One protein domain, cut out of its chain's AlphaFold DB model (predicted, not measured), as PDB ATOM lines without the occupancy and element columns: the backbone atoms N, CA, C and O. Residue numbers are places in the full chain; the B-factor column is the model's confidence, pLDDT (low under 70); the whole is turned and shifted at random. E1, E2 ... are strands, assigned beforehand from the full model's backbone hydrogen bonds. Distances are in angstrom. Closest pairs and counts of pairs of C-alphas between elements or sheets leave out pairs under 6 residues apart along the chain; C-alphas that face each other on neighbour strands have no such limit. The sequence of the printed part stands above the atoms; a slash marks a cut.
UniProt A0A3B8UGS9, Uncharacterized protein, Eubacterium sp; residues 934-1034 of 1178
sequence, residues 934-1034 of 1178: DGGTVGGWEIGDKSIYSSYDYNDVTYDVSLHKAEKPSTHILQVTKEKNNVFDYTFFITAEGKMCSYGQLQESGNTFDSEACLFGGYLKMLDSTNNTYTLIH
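Overview. This is residues 934 to 1034 of the 1178 residues of an uncharacterized protein of Eubacterium sp (UniProt A0A3B8UGS9). A single long sheet of ten strands, laid side by side in chain order, forms a twisted ribbon that stays open, with E1 and E10 at its two far edges and no named helix or second sheet over either face. From edge to edge the strands' lines turn by 147 degrees, while the way across turns by 16 degrees. The printed part has 101 residues with ten named strands and no named helix, in the order E1 to E10 both along the chain and across the antiparallel sheet; the class is all strand. It is only just loose, close to compact, with a radius of gyration of the C-alphas of 15.6 A and spans of 46 by 34 by 19 A.

Arrangement. The sheet is a meander, each strand the antiparallel neighbour of the one before. E5, residues 972 to 980, and E6, residues 983 to 991, form a hairpin at 165 degrees, with N 976 and O 988 2.8 A apart, within hydrogen-bond range. E5 bends by 58 degrees at residue 975 and E6 by 77 degrees at residue 988. E4, residues 958 to 964, pairs with E5 through N 960 and O 977, 2.8 A. E3, residues 947 to 953, is antiparallel to E4 at 171 degrees, with N 950 and O 961 2.9 A apart. E2, residues 941 to 944, pairs with E3 through N 942 and O 949, 2.7 A. The edge strand E1, residues 936 to 938, pairs with E2 through N 943 and O 936, 2.7 A. On the other side of E6, E7, residues 996 to 1004, stands at 128 degrees to it, with N 989 and O 997 2.8 A apart; E7 bends by 59 degrees at residue 999. E8, residues 1007 to 1016, pairs with E7 through N 1015 and O 996, 2.8 A. E9, residues 1019 to 1024, pairs with E8 through N 1014 and O 1021, 2.9 A. The other edge strand, E10, residues 1029 to 1033, pairs with E9 through N 1031 and O 1022, 2.8 A. E1 and E10 are apart.

Along the chain. E1 begins at C-alpha 936 (52.120, 43.755, -100.485), and E10 ends at C-alpha 1033 (85.613, 20.074, -111.841). E8 is the longest strand by residues, 26.9 A from its first C-alpha, 1007 (69.836, 7.524, -119.196), to its last. E7 measures 23.2 A, E6 20.1 A, E5 19.6 A, E3 19.0 A and E4 18.1 A.

Size, cuts and confidence. The C-alphas of Asp 934 and Ser 1005, the two farthest apart, are 50.1 A apart. The printed part has no cut. The link E4 to E5 is short, with 7 residues; the other links are tight. The mean pLDDT of the printed part is 72.4, and 42 residues are under 70, among them residues 1000 to 1034.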
ATOM      1  N   ASP A 934      54.373  44.862 -94.887       56.28
ATOM      2  CA  ASP A 934      53.705  43.723 -94.253       56.28
ATOM      3  C   ASP A 934      52.586  43.250 -95.207       56.28
ATOM      4  O   ASP A 934      51.469  43.769 -95.177       56.28
ATOM      5  N   GLY A 935      52.933  42.368 -96.158       57.97
ATOM      6  CA  GLY A 935      52.011  41.763 -97.137       57.97
ATOM      7  C   GLY A 935      51.566  42.646 -98.322       57.97
ATOM      8  O   GLY A 935      50.398  43.020 -98.406       57.97
ATOM      9  N   GLY A 936      52.450  42.935 -99.293       65.31
ATOM     10  CA  GLY A 936      52.120  43.755-100.485       65.31
ATOM     11  C   GLY A 936      52.881  43.380-101.768       65.31
ATOM     12  O   GLY A 936      53.655  42.436-101.750       65.31
ATOM     13  N   THR A 937      52.689  44.099-102.888       61.47
ATOM     14  CA  THR A 937      53.416  43.866-104.162       61.47
ATOM     15  C   THR A 937      54.228  45.083-104.636       61.47
ATOM     16  O   THR A 937      53.783  46.221-104.504       61.47
ATOM     17  N   VAL A 938      55.409  44.869-105.235       70.00
ATOM     18  CA  VAL A 938      56.241  45.901-105.890       70.00
ATOM     19  C   VAL A 938      56.595  45.446-107.307       70.00
ATOM     20  O   VAL A 938      57.315  44.471-107.497       70.00
ATOM     21  N   GLY A 939      56.074  46.134-108.329       68.06
ATOM     22  CA  GLY A 939      56.372  45.822-109.737       68.06
ATOM     23  C   GLY A 939      55.957  44.412-110.189       68.06
ATOM     24  O   GLY A 939      56.575  43.873-111.101       68.06
ATOM     25  N   GLY A 940      54.949  43.810-109.540       68.38
ATOM     26  CA  GLY A 940      54.508  42.427-109.783       68.38
ATOM     27  C   GLY A 940      55.192  41.359-108.913       68.38
ATOM     28  O   GLY A 940      54.918  40.176-109.090       68.38
ATOM     29  N   TRP A 941      56.058  41.763-107.976       79.31
ATOM     30  CA  TRP A 941      56.667  40.884-106.973       79.31
ATOM     31  C   TRP A 941      55.940  41.015-105.632       79.31
ATOM     32  O   TRP A 941      55.840  42.121-105.112       79.31
ATOM     33  N   GLU A 942      55.447  39.917-105.077       78.38
ATOM     34  CA  GLU A 942      54.874  39.793-103.735       78.38
ATOM     35  C   GLU A 942      55.963  39.900-102.653       78.38
ATOM     36  O   GLU A 942      57.065  39.375-102.792       78.38
ATOM     37  N   ILE A 943      55.667  40.607-101.563       78.31
ATOM     38  CA  ILE A 943      56.529  40.804-100.394       78.31
ATOM     39  C   ILE A 943      55.819  40.184 -99.192       78.31
ATOM     40  O   ILE A 943      54.826  40.731 -98.707       78.31
ATOM     41  N   GLY A 944      56.336  39.052 -98.723       67.94
ATOM     42  CA  GLY A 944      55.936  38.414 -97.473       67.94
ATOM     43  C   GLY A 944      56.938  38.693 -96.350       67.94
ATOM     44  O   GLY A 944      58.053  39.154 -96.591       67.94
ATOM     45  N   ASP A 945      56.582  38.338 -95.116       71.75
ATOM     46  CA  ASP A 945      57.324  38.651 -93.880       71.75
ATOM     47  C   ASP A 945      58.812  38.251 -93.905       71.75
ATOM     48  O   ASP A 945      59.631  38.743 -93.119       71.75
ATOM     49  N   LYS A 946      59.173  37.302 -94.778       74.56
ATOM     50  CA  LYS A 946      60.516  36.720 -94.883       74.56
ATOM     51  C   LYS A 946      61.037  36.588 -96.316       74.56
ATOM     52  O   LYS A 946      62.150  36.083 -96.482       74.56
ATOM     53  N   SER A 947      60.286  37.020 -97.330       80.62
ATOM     54  CA  SER A 947      60.667  36.832 -98.733       80.62
ATOM     55  C   SER A 947      60.073  37.874 -99.683       80.62
ATOM     56  O   SER A 947      59.031  38.460 -99.416       80.62
ATOM     57  N   ILE A 948      60.738  38.083-100.820       87.25
ATOM     58  CA  ILE A 948      60.216  38.821-101.979       87.25
ATOM     59  C   ILE A 948      60.153  37.832-103.138       87.25
ATOM     60  O   ILE A 948      61.183  37.248-103.469       87.25
ATOM     61  N   TYR A 949      58.992  37.609-103.745       86.25
ATOM     62  CA  TYR A 949      58.815  36.588-104.774       86.25
ATOM     63  C   TYR A 949      57.859  36.999-105.890       86.25
ATOM     64  O   TYR A 949      57.103  37.945-105.755       86.25
ATOM     65  N   SER A 950      57.912  36.322-107.028       86.12
ATOM     66  CA  SER A 950      56.953  36.491-108.117       86.12
ATOM     67  C   SER A 950      56.662  35.129-108.718       86.12
ATOM     68  O   SER A 950      57.594  34.350-108.936       86.12
ATOM     69  N   SER A 951      55.384  34.874-108.970       83.88
ATOM     70  CA  SER A 951      54.871  33.611-109.485       83.88
ATOM     71  C   SER A 951      54.270  33.838-110.866       83.88
ATOM     72  O   SER A 951      53.532  34.800-111.091       83.88
ATOM     73  N   TYR A 952      54.596  32.965-111.810       85.06
ATOM     74  CA  TYR A 952      54.050  32.991-113.161       85.06
ATOM     75  C   TYR A 952      53.492  31.620-113.524       85.06
ATOM     76  O   TYR A 952      54.241  30.654-113.688       85.06
ATOM     77  N   ASP A 953      52.174  31.553-113.683       85.62
ATOM     78  CA  ASP A 953      51.479  30.334-114.075       85.62
ATOM     79  C   ASP A 953      51.468  30.165-115.593       85.62
ATOM     80  O   ASP A 953      51.024  31.034-116.348       85.62
ATOM     81  N   TYR A 954      51.920  29.004-116.055       83.56
ATOM     82  CA  TYR A 954      51.888  28.640-117.465       83.56
ATOM     83  C   TYR A 954      51.696  27.132-117.646       83.56
ATOM     84  O   TYR A 954      52.550  26.337-117.261       83.56
ATOM     85  N   ASN A 955      50.594  26.735-118.298       84.81
ATOM     86  CA  ASN A 955      50.237  25.335-118.591       84.81
ATOM     87  C   ASN A 955      50.233  24.408-117.349       84.81
ATOM     88  O   ASN A 955      50.908  23.374-117.344       84.81
ATOM     89  N   ASP A 956      49.468  24.769-116.312       84.06
ATOM     90  CA  ASP A 956      49.349  24.038-115.032       84.06
ATOM     91  C   ASP A 956      50.686  23.846-114.294       84.06
ATOM     92  O   ASP A 956      50.910  22.837-113.618       84.06
ATOM     93  N   VAL A 957      51.611  24.786-114.482       81.06
ATOM     94  CA  VAL A 957      52.898  24.853-113.790       81.06
ATOM     95  C   VAL A 957      53.102  26.277-113.304       81.06
ATOM     96  O   VAL A 957      53.007  27.209-114.104       81.06
ATOM     97  N   THR A 958      53.436  26.426-112.030       85.06
ATOM     98  CA  THR A 958      53.782  27.710-111.421       85.06
ATOM     99  C   THR A 958      55.297  27.844-111.410       85.06
ATOM    100  O   THR A 958      56.006  26.961-110.934       85.06
ATOM    101  N   TYR A 959      55.819  28.913-112.000       85.38
ATOM    102  CA  TYR A 959      57.236  29.253-111.913       85.38
ATOM    103  C   TYR A 959      57.399  30.370-110.895       85.38
ATOM    104  O   TYR A 959      56.894  31.465-111.130       85.38
ATOM    105  N   ASP A 960      58.135  30.123-109.816       86.19
ATOM    106  CA  ASP A 960      58.423  31.141-108.813       86.19
ATOM    107  C   ASP A 960      59.883  31.555-108.861       86.19
ATOM    108  O   ASP A 960      60.793  30.729-108.949       86.19
ATOM    109  N   VAL A 961      60.123  32.850-108.708       87.75
ATOM    110  CA  VAL A 961      61.431  33.371-108.316       87.75
ATOM    111  C   VAL A 961      61.265  34.039-106.969       87.75
ATOM    112  O   VAL A 961      60.349  34.832-106.793       87.75
ATOM    113  N   SER A 962      62.143  33.739-106.015       89.12
ATOM    114  CA  SER A 962      62.056  34.300-104.668       89.12
ATOM    115  C   SER A 962      63.417  34.608-104.053       89.12
ATOM    116  O   SER A 962      64.392  33.885-104.254       89.12
ATOM    117  N   LEU A 963      63.469  35.693-103.284       89.25
ATOM    118  CA  LEU A 963      64.581  36.108-102.442       89.25
ATOM    119  C   LEU A 963      64.150  35.973-100.978       89.25
ATOM    120  O   LEU A 963      63.188  36.621-100.572       89.25
ATOM    121  N   HIS A 964      64.845  35.160-100.183       87.12
ATOM    122  CA  HIS A 964      64.494  34.884 -98.784       87.12
ATOM    123  C   HIS A 964      65.503  35.485 -97.809       87.12
ATOM    124  O   HIS A 964      66.713  35.502 -98.052       87.12
ATOM    125  N   LYS A 965      65.015  35.913 -96.645       85.50
ATOM    126  CA  LYS A 965      65.855  36.312 -95.513       85.50
ATOM    127  C   LYS A 965      66.643  35.108 -94.992       85.50
ATOM    128  O   LYS A 965      66.063  34.074 -94.675       85.50
ATOM    129  N   ALA A 966      67.960  35.250 -94.847       83.62
ATOM    130  CA  ALA A 966      68.812  34.204 -94.287       83.62
ATOM    131  C   ALA A 966      68.481  33.953 -92.803       83.62
ATOM    132  O   ALA A 966      68.703  34.819 -91.958       83.62
ATOM    133  N   GLU A 967      67.970  32.764 -92.482       82.06
ATOM    134  CA  GLU A 967      67.673  32.353 -91.097       82.06
ATOM    135  C   GLU A 967      68.664  31.303 -90.580       82.06
ATOM    136  O   GLU A 967      68.977  31.265 -89.392       82.06
ATOM    137  N   LYS A 968      69.180  30.453 -91.474       85.06
ATOM    138  CA  LYS A 968      70.171  29.408 -91.191       85.06
ATOM    139  C   LYS A 968      71.083  29.197 -92.411       85.06
ATOM    140  O   LYS A 968      70.695  29.577 -93.514       85.06
ATOM    141  N   PRO A 969      72.260  28.554 -92.264       80.81
ATOM    142  CA  PRO A 969      73.194  28.331 -93.378       80.81
ATOM    143  C   PRO A 969      72.558  27.658 -94.609       80.81
ATOM    144  O   PRO A 969      72.877  28.000 -95.744       80.81
ATOM    145  N   SER A 970      71.592  26.759 -94.390       79.06
ATOM    146  CA  SER A 970      70.876  26.049 -95.454       79.06
ATOM    147  C   SER A 970      69.689  26.820 -96.056       79.06
ATOM    148  O   SER A 970      68.937  26.239 -96.829       79.06
ATOM    149  N   THR A 971      69.428  28.070 -95.656       84.06
ATOM    150  CA  THR A 971      68.326  28.860 -96.229       84.06
ATOM    151  C   THR A 971      68.623  29.172 -97.691       84.06
ATOM    152  O   THR A 971      69.695  29.699 -97.985       84.06
ATOM    153  N   HIS A 972      67.679  28.897 -98.592       89.38
ATOM    154  CA  HIS A 972      67.758  29.307 -99.993       89.38
ATOM    155  C   HIS A 972      67.474  30.810-100.114       89.38
ATOM    156  O   HIS A 972      66.327  31.229-100.204       89.38
ATOM    157  N   ILE A 973      68.519  31.634-100.058       89.06
ATOM    158  CA  ILE A 973      68.416  33.099-100.069       89.06
ATOM    159  C   ILE A 973      67.965  33.655-101.420       89.06
ATOM    160  O   ILE A 973      67.346  34.709-101.453       89.06
ATOM    161  N   LEU A 974      68.232  32.947-102.514       89.88
ATOM    162  CA  LEU A 974      67.679  33.202-103.843       89.88
ATOM    163  C   LEU A 974      67.281  31.846-104.409       89.88
ATOM    164  O   LEU A 974      68.115  30.949-104.399       89.88
ATOM    165  N   GLN A 975      66.059  31.671-104.892       89.38
ATOM    166  CA  GLN A 975      65.645  30.426-105.530       89.38
ATOM    167  C   GLN A 975      64.713  30.683-106.709       89.38
ATOM    168  O   GLN A 975      63.937  31.637-106.715       89.38
ATOM    169  N   VAL A 976      64.801  29.794-107.685       88.06
ATOM    170  CA  VAL A 976      63.876  29.648-108.796       88.06
ATOM    171  C   VAL A 976      63.274  28.259-108.675       88.06
ATOM    172  O   VAL A 976      64.006  27.265-108.703       88.06
ATOM    173  N   THR A 977      61.959  28.201-108.510       85.56
ATOM    174  CA  THR A 977      61.207  26.957-108.385       85.56
ATOM    175  C   THR A 977      60.216  26.805-109.515       85.56
ATOM    176  O   THR A 977      59.689  27.769-110.064       85.56
ATOM    177  N   LYS A 978      59.968  25.552-109.862       85.81
ATOM    178  CA  LYS A 978      58.902  25.142-110.756       85.81
ATOM    179  C   LYS A 978      58.003  24.190-109.980       85.81
ATOM    180  O   LYS A 978      58.449  23.114-109.588       85.81
ATOM    181  N   GLU A 979      56.754  24.572-109.768       82.25
ATOM    182  CA  GLU A 979      55.762  23.777-109.057       82.25
ATOM    183  C   GLU A 979      54.738  23.176-110.024       82.25
ATOM    184  O   GLU A 979      54.177  23.853-110.886       82.25
ATOM    185  N   LYS A 980      54.473  21.875-109.875       81.94
ATOM    186  CA  LYS A 980      53.349  21.192-110.525       81.94
ATOM    187  C   LYS A 980      52.764  20.164-109.564       81.94
ATOM    188  O   LYS A 980      53.491  19.293-109.099       81.94
ATOM    189  N   ASN A 981      51.455  20.217-109.305       81.00
ATOM    190  CA  ASN A 981      50.760  19.286-108.400       81.00
ATOM    191  C   ASN A 981      51.405  19.184-106.992       81.00
ATOM    192  O   ASN A 981      51.580  18.074-106.488       81.00
ATOM    193  N   ASN A 982      51.778  20.310-106.367       73.00
ATOM    194  CA  ASN A 982      52.484  20.384-105.072       73.00
ATOM    195  C   ASN A 982      53.887  19.739-105.040       73.00
ATOM    196  O   ASN A 982      54.394  19.399-103.969       73.00
ATOM    197  N   VAL A 983      54.525  19.546-106.198       73.56
ATOM    198  CA  VAL A 983      55.917  19.085-106.294       73.56
ATOM    199  C   VAL A 983      56.790  20.249-106.750       73.56
ATOM    200  O   VAL A 983      56.617  20.737-107.866       73.56
ATOM    201  N   PHE A 984      57.722  20.666-105.890       73.81
ATOM    202  CA  PHE A 984      58.673  21.750-106.149       73.81
ATOM    203  C   PHE A 984      59.965  21.212-106.761       73.81
ATOM    204  O   PHE A 984      60.660  20.401-106.148       73.81
ATOM    205  N   ASP A 985      60.305  21.701-107.948       78.00
ATOM    206  CA  ASP A 985      61.597  21.484-108.594       78.00
ATOM    207  C   ASP A 985      62.451  22.756-108.479       78.00
ATOM    208  O   ASP A 985      62.079  23.821-108.977       78.00
ATOM    209  N   TYR A 986      63.580  22.663-107.776       76.44
ATOM    210  CA  TYR A 986      64.480  23.783-107.485       76.44
ATOM    211  C   TYR A 986      65.538  23.910-108.582       76.44
ATOM    212  O   TYR A 986      66.706  23.548-108.410       76.44
ATOM    213  N   THR A 987      65.122  24.456-109.723       76.81
ATOM    214  CA  THR A 987      65.971  24.599-110.912       76.81
ATOM    215  C   THR A 987      67.241  25.403-110.627       76.81
ATOM    216  O   THR A 987      68.290  25.144-111.213       76.81
ATOM    217  N   PHE A 988      67.175  26.372-109.712       83.00
ATOM    218  CA  PHE A 988      68.338  27.119-109.251       83.00
ATOM    219  C   PHE A 988      68.107  27.665-107.846       83.00
ATOM    220  O   PHE A 988      67.035  28.188-107.557       83.00
ATOM    221  N   PHE A 989      69.117  27.618-106.985       86.75
ATOM    222  CA  PHE A 989      69.087  28.300-105.702       86.75
ATOM    223  C   PHE A 989      70.479  28.680-105.206       86.75
ATOM    224  O   PHE A 989      71.493  28.097-105.576       86.75
ATOM    225  N   ILE A 990      70.531  29.667-104.321       86.44
ATOM    226  CA  ILE A 990      71.723  30.069-103.589       86.44
ATOM    227  C   ILE A 990      71.425  29.898-102.110       86.44
ATOM    228  O   ILE A 990      70.405  30.377-101.626       86.44
ATOM    229  N   THR A 991      72.307  29.219-101.384       86.44
ATOM    230  CA  THR A 991      72.195  29.084 -99.924       86.44
ATOM    231  C   THR A 991      72.795  30.291 -99.199       86.44
ATOM    232  O   THR A 991      73.619  31.012 -99.762       86.44
ATOM    233  N   ALA A 992      72.446  30.508 -97.929       84.50
ATOM    234  CA  ALA A 992      73.025  31.578 -97.108       84.50
ATOM    235  C   ALA A 992      74.556  31.461 -96.933       84.50
ATOM    236  O   ALA A 992      75.217  32.455 -96.649       84.50
ATOM    237  N   GLU A 993      75.135  30.274 -97.150       83.25
ATOM    238  CA  GLU A 993      76.591  30.053 -97.211       83.25
ATOM    239  C   GLU A 993      77.236  30.528 -98.529       83.25
ATOM    240  O   GLU A 993      78.440  30.368 -98.718       83.25
ATOM    241  N   GLY A 994      76.453  31.075 -99.463       74.50
ATOM    242  CA  GLY A 994      76.925  31.538-100.768       74.50
ATOM    243  C   GLY A 994      77.131  30.421-101.795       74.50
ATOM    244  O   GLY A 994      77.754  30.652-102.830       74.50
ATOM    245  N   LYS A 995      76.623  29.208-101.535       78.31
ATOM    246  CA  LYS A 995      76.696  28.080-102.481       78.31
ATOM    247  C   LYS A 995      75.592  28.237-103.515       78.31
ATOM    248  O   LYS A 995      74.424  28.243-103.130       78.31
ATOM    249  N   MET A 996      75.961  28.361-104.787       79.81
ATOM    250  CA  MET A 996      75.018  28.395-105.908       79.81
ATOM    251  C   MET A 996      74.813  26.972-106.407       79.81
ATOM    252  O   MET A 996      75.789  26.343-106.798       79.81
ATOM    253  N   CYS A 997      73.586  26.478-106.400       77.44
ATOM    254  CA  CYS A 997      73.240  25.105-106.727       77.44
ATOM    255  C   CYS A 997      72.068  25.060-107.714       77.44
ATOM    256  O   CYS A 997      71.226  25.955-107.745       77.44
ATOM    257  N   SER A 998      72.003  24.014-108.525       74.88
ATOM    258  CA  SER A 998      70.856  23.702-109.379       74.88
ATOM    259  C   SER A 998      70.549  22.219-109.276       74.88
ATOM    260  O   SER A 998      71.475  21.408-109.402       74.88
ATOM    261  N   TYR A 999      69.274  21.868-109.115       71.31
ATOM    262  CA  TYR A 999      68.813  20.507-109.350       71.31
ATOM    263  C   TYR A 999      68.356  20.393-110.800       71.31
ATOM    264  O   TYR A 999      67.576  21.207-111.293       71.31
ATOM    265  N   GLY A1000      68.902  19.415-111.513       62.38
ATOM    266  CA  GLY A1000      68.573  19.201-112.911       62.38
ATOM    267  C   GLY A1000      68.853  17.776-113.350       62.38
ATOM    268  O   GLY A1000      69.744  17.100-112.828       62.38
ATOM    269  N   GLN A1001      68.088  17.333-114.342       58.31
ATOM    270  CA  GLN A1001      68.292  16.047-114.985       58.31
ATOM    271  C   GLN A1001      69.307  16.186-116.116       58.31
ATOM    272  O   GLN A1001      69.055  16.865-117.113       58.31
ATOM    273  N   LEU A1002      70.459  15.534-115.969       52.81
ATOM    274  CA  LEU A1002      71.414  15.380-117.062       52.81
ATOM    275  C   LEU A1002      71.043  14.137-117.863       52.81
ATOM    276  O   LEU A1002      70.887  13.050-117.303       52.81
ATOM    277  N   GLN A1003      70.894  14.309-119.176       53.91
ATOM    278  CA  GLN A1003      70.561  13.224-120.086       53.91
ATOM    279  C   GLN A1003      71.749  12.950-121.006       53.91
ATOM    280  O   GLN A1003      72.071  13.744-121.889       53.91
ATOM    281  N   GLU A1004      72.401  11.810-120.795       49.78
ATOM    282  CA  GLU A1004      73.501  11.335-121.630       49.78
ATOM    283  C   GLU A1004      73.179   9.912-122.096       49.78
ATOM    284  O   GLU A1004      72.907   9.019-121.294       49.78
ATOM    285  N   SER A1005      73.180   9.696-123.414       49.59
ATOM    286  CA  SER A1005      73.060   8.365-124.031       49.59
ATOM    287  C   SER A1005      71.853   7.521-123.571       49.59
ATOM    288  O   SER A1005      71.951   6.301-123.454       49.59
ATOM    289  N   GLY A1006      70.699   8.157-123.336       52.94
ATOM    290  CA  GLY A1006      69.430   7.479-123.032       52.94
ATOM    291  C   GLY A1006      69.153   7.206-121.549       52.94
ATOM    292  O   GLY A1006      68.075   6.703-121.242       52.94
ATOM    293  N   ASN A1007      70.061   7.577-120.642       48.09
ATOM    294  CA  ASN A1007      69.836   7.524-119.196       48.09
ATOM    295  C   ASN A1007      69.601   8.934-118.632       48.09
ATOM    296  O   ASN A1007      70.236   9.895-119.072       48.09
ATOM    297  N   THR A1008      68.687   9.044-117.666       50.78
ATOM    298  CA  THR A1008      68.354  10.291-116.965       50.78
ATOM    299  C   THR A1008      68.938  10.229-115.557       50.78
ATOM    300  O   THR A1008      68.596   9.319-114.805       50.78
ATOM    301  N   PHE A1009      69.811  11.175-115.207       57.34
ATOM    302  CA  PHE A1009      70.434  11.253-113.884       57.34
ATOM    303  C   PHE A1009      69.970  12.513-113.159       57.34
ATOM    304  O   PHE A1009      70.163  13.618-113.671       57.34
ATOM    305  N   ASP A1010      69.398  12.355-111.965       55.91
ATOM    306  CA  ASP A1010      69.108  13.480-111.077       55.91
ATOM    307  C   ASP A1010      70.432  13.988-110.490       55.91
ATOM    308  O   ASP A1010      71.116  13.283-109.736       55.91
ATOM    309  N   SER A1011      70.830  15.200-110.872       60.62
ATOM    310  CA  SER A1011      72.126  15.770-110.508       60.62
ATOM    311  C   SER A1011      71.982  17.082-109.742       60.62
ATOM    312  O   SER A1011      71.177  17.941-110.107       60.62
ATOM    313  N   GLU A1012      72.779  17.240-108.683       61.91
ATOM    314  CA  GLU A1012      72.953  18.518-107.983       61.91
ATOM    315  C   GLU A1012      74.304  19.107-108.386       61.91
ATOM    316  O   GLU A1012      75.360  18.556-108.060       61.91
ATOM    317  N   ALA A1013      74.278  20.213-109.124       64.88
ATOM    318  CA  ALA A1013      75.482  20.927-109.528       64.88
ATOM    319  C   ALA A1013      75.623  22.187-108.676       64.88
ATOM    320  O   ALA A1013      74.797  23.090-108.774       64.88
ATOM    321  N   CYS A1014      76.664  22.249-107.847       62.25
ATOM    322  CA  CYS A1014      76.926  23.367-106.949       62.25
ATOM    323  C   CYS A1014      78.297  24.000-107.224       62.25
ATOM    324  O   CYS A1014      79.320  23.310-107.290       62.25
ATOM    325  N   LEU A1015      78.334  25.326-107.354       64.75
ATOM    326  CA  LEU A1015      79.551  26.117-107.507       64.75
ATOM    327  C   LEU A1015      80.038  26.589-106.130       64.75
ATOM    328  O   LEU A1015      79.329  27.304-105.420       64.75
ATOM    329  N   PHE A1016      81.265  26.213-105.770       58.69
ATOM    330  CA  PHE A1016      81.890  26.568-104.496       58.69
ATOM    331  C   PHE A1016      83.228  27.251-104.763       58.69
ATOM    332  O   PHE A1016      84.184  26.589-105.153       58.69
ATOM    333  N   GLY A1017      83.314  28.570-104.571       55.19
ATOM    334  CA  GLY A1017      84.602  29.273-104.474       55.19
ATOM    335  C   GLY A1017      85.624  28.968-105.582       55.19
ATOM    336  O   GLY A1017      86.816  28.912-105.294       55.19
ATOM    337  N   GLY A1018      85.170  28.751-106.822       54.97
ATOM    338  CA  GLY A1018      86.040  28.494-107.973       54.97
ATOM    339  C   GLY A1018      86.122  27.046-108.467       54.97
ATOM    340  O   GLY A1018      86.946  26.794-109.329       54.97
ATOM    341  N   TYR A1019      85.296  26.102-108.002       54.09
ATOM    342  CA  TYR A1019      85.156  24.761-108.604       54.09
ATOM    343  C   TYR A1019      83.683  24.337-108.699       54.09
ATOM    344  O   TYR A1019      82.865  24.709-107.853       54.09
ATOM    345  N   LEU A1020      83.335  23.569-109.739       62.69
ATOM    346  CA  LEU A1020      81.992  23.010-109.934       62.69
ATOM    347  C   LEU A1020      81.960  21.585-109.379       62.69
ATOM    348  O   LEU A1020      82.698  20.716-109.843       62.69
ATOM    349  N   LYS A1021      81.115  21.336-108.381       63.44
ATOM    350  CA  LYS A1021      80.910  20.010-107.795       63.44
ATOM    351  C   LYS A1021      79.562  19.471-108.257       63.44
ATOM    352  O   LYS A1021      78.543  20.103-108.002       63.44
ATOM    353  N   MET A1022      79.556  18.319-108.918       63.34
ATOM    354  CA  MET A1022      78.344  17.655-109.404       63.34
ATOM    355  C   MET A1022      78.133  16.355-108.628       63.34
ATOM    356  O   MET A1022      79.036  15.522-108.581       63.34
ATOM    357  N   LEU A1023      76.977  16.195-107.991       62.19
ATOM    358  CA  LEU A1023      76.564  14.960-107.326       62.19
ATOM    359  C   LEU A1023      75.656  14.160-108.257       62.19
ATOM    360  O   LEU A1023      74.614  14.669-108.662       62.19
ATOM    361  N   ASP A1024      76.018  12.911-108.536       64.50
ATOM    362  CA  ASP A1024      75.057  11.916-109.017       64.50
ATOM    363  C   ASP A1024      74.303  11.373-107.802       64.50
ATOM    364  O   ASP A1024      74.859  10.621-106.998       64.50
ATOM    365  N   SER A1025      73.046  11.787-107.647       55.50
ATOM    366  CA  SER A1025      72.228  11.406-106.494       55.50
ATOM    367  C   SER A1025      71.777   9.939-106.530       55.50
ATOM    368  O   SER A1025      71.455   9.377-105.483       55.50
ATOM    369  N   THR A1026      71.838   9.282-107.696       58.44
ATOM    370  CA  THR A1026      71.461   7.867-107.861       58.44
ATOM    371  C   THR A1026      72.549   6.943-107.316       58.44
ATOM    372  O   THR A1026      72.254   5.939-106.669       58.44
ATOM    373  N   ASN A1027      73.815   7.303-107.540       60.91
ATOM    374  CA  ASN A1027      74.979   6.510-107.130       60.91
ATOM    375  C   ASN A1027      75.748   7.109-105.936       60.91
ATOM    376  O   ASN A1027      76.689   6.496-105.433       60.91
ATOM    377  N   ASN A1028      75.335   8.291-105.465       62.94
ATOM    378  CA  ASN A1028      75.919   9.053-104.358       62.94
ATOM    379  C   ASN A1028      77.421   9.365-104.534       62.94
ATOM    380  O   ASN A1028      78.208   9.340-103.584       62.94
ATOM    381  N   THR A1029      77.830   9.646-105.773       57.78
ATOM    382  CA  THR A1029      79.220   9.937-106.157       57.78
ATOM    383  C   THR A1029      79.380  11.392-106.589       57.78
ATOM    384  O   THR A1029      78.586  11.896-107.380       57.78
ATOM    385  N   TYR A1030      80.425  12.068-106.097       54.41
ATOM    386  CA  TYR A1030      80.720  13.465-106.432       54.41
ATOM    387  C   TYR A1030      81.835  13.581-107.476       54.41
ATOM    388  O   TYR A1030      82.933  13.060-107.274       54.41
ATOM    389  N   THR A1031      81.594  14.371-108.518       59.91
ATOM    390  CA  THR A1031      82.596  14.787-109.506       59.91
ATOM    391  C   THR A1031      82.987  16.240-109.246       59.91
ATOM    392  O   THR A1031      82.126  17.117-109.189       59.91
ATOM    393  N   LEU A1032      84.283  16.505-109.064       51.72
ATOM    394  CA  LEU A1032      84.821  17.843-108.805       51.72
ATOM    395  C   LEU A1032      85.551  18.363-110.049       51.72
ATOM    396  O   LEU A1032      86.554  17.787-110.469       51.72
ATOM    397  N   ILE A1033      85.064  19.457-110.631       59.38
ATOM    398  CA  ILE A1033      85.613  20.074-111.841       59.38
ATOM    399  C   ILE A1033      86.328  21.373-111.445       59.38
ATOM    400  O   ILE A1033      85.692  22.358-111.061       59.38
ATOM    401  N   HIS A1034      87.660  21.375-111.544       50.53
ATOM    402  CA  HIS A1034      88.497  22.560-111.337       50.53
ATOM    403  C   HIS A1034      88.637  23.338-112.661       50.53
ATOM    404  O   HIS A1034      89.007  22.736-113.672       50.53
TER     405      HIS A1034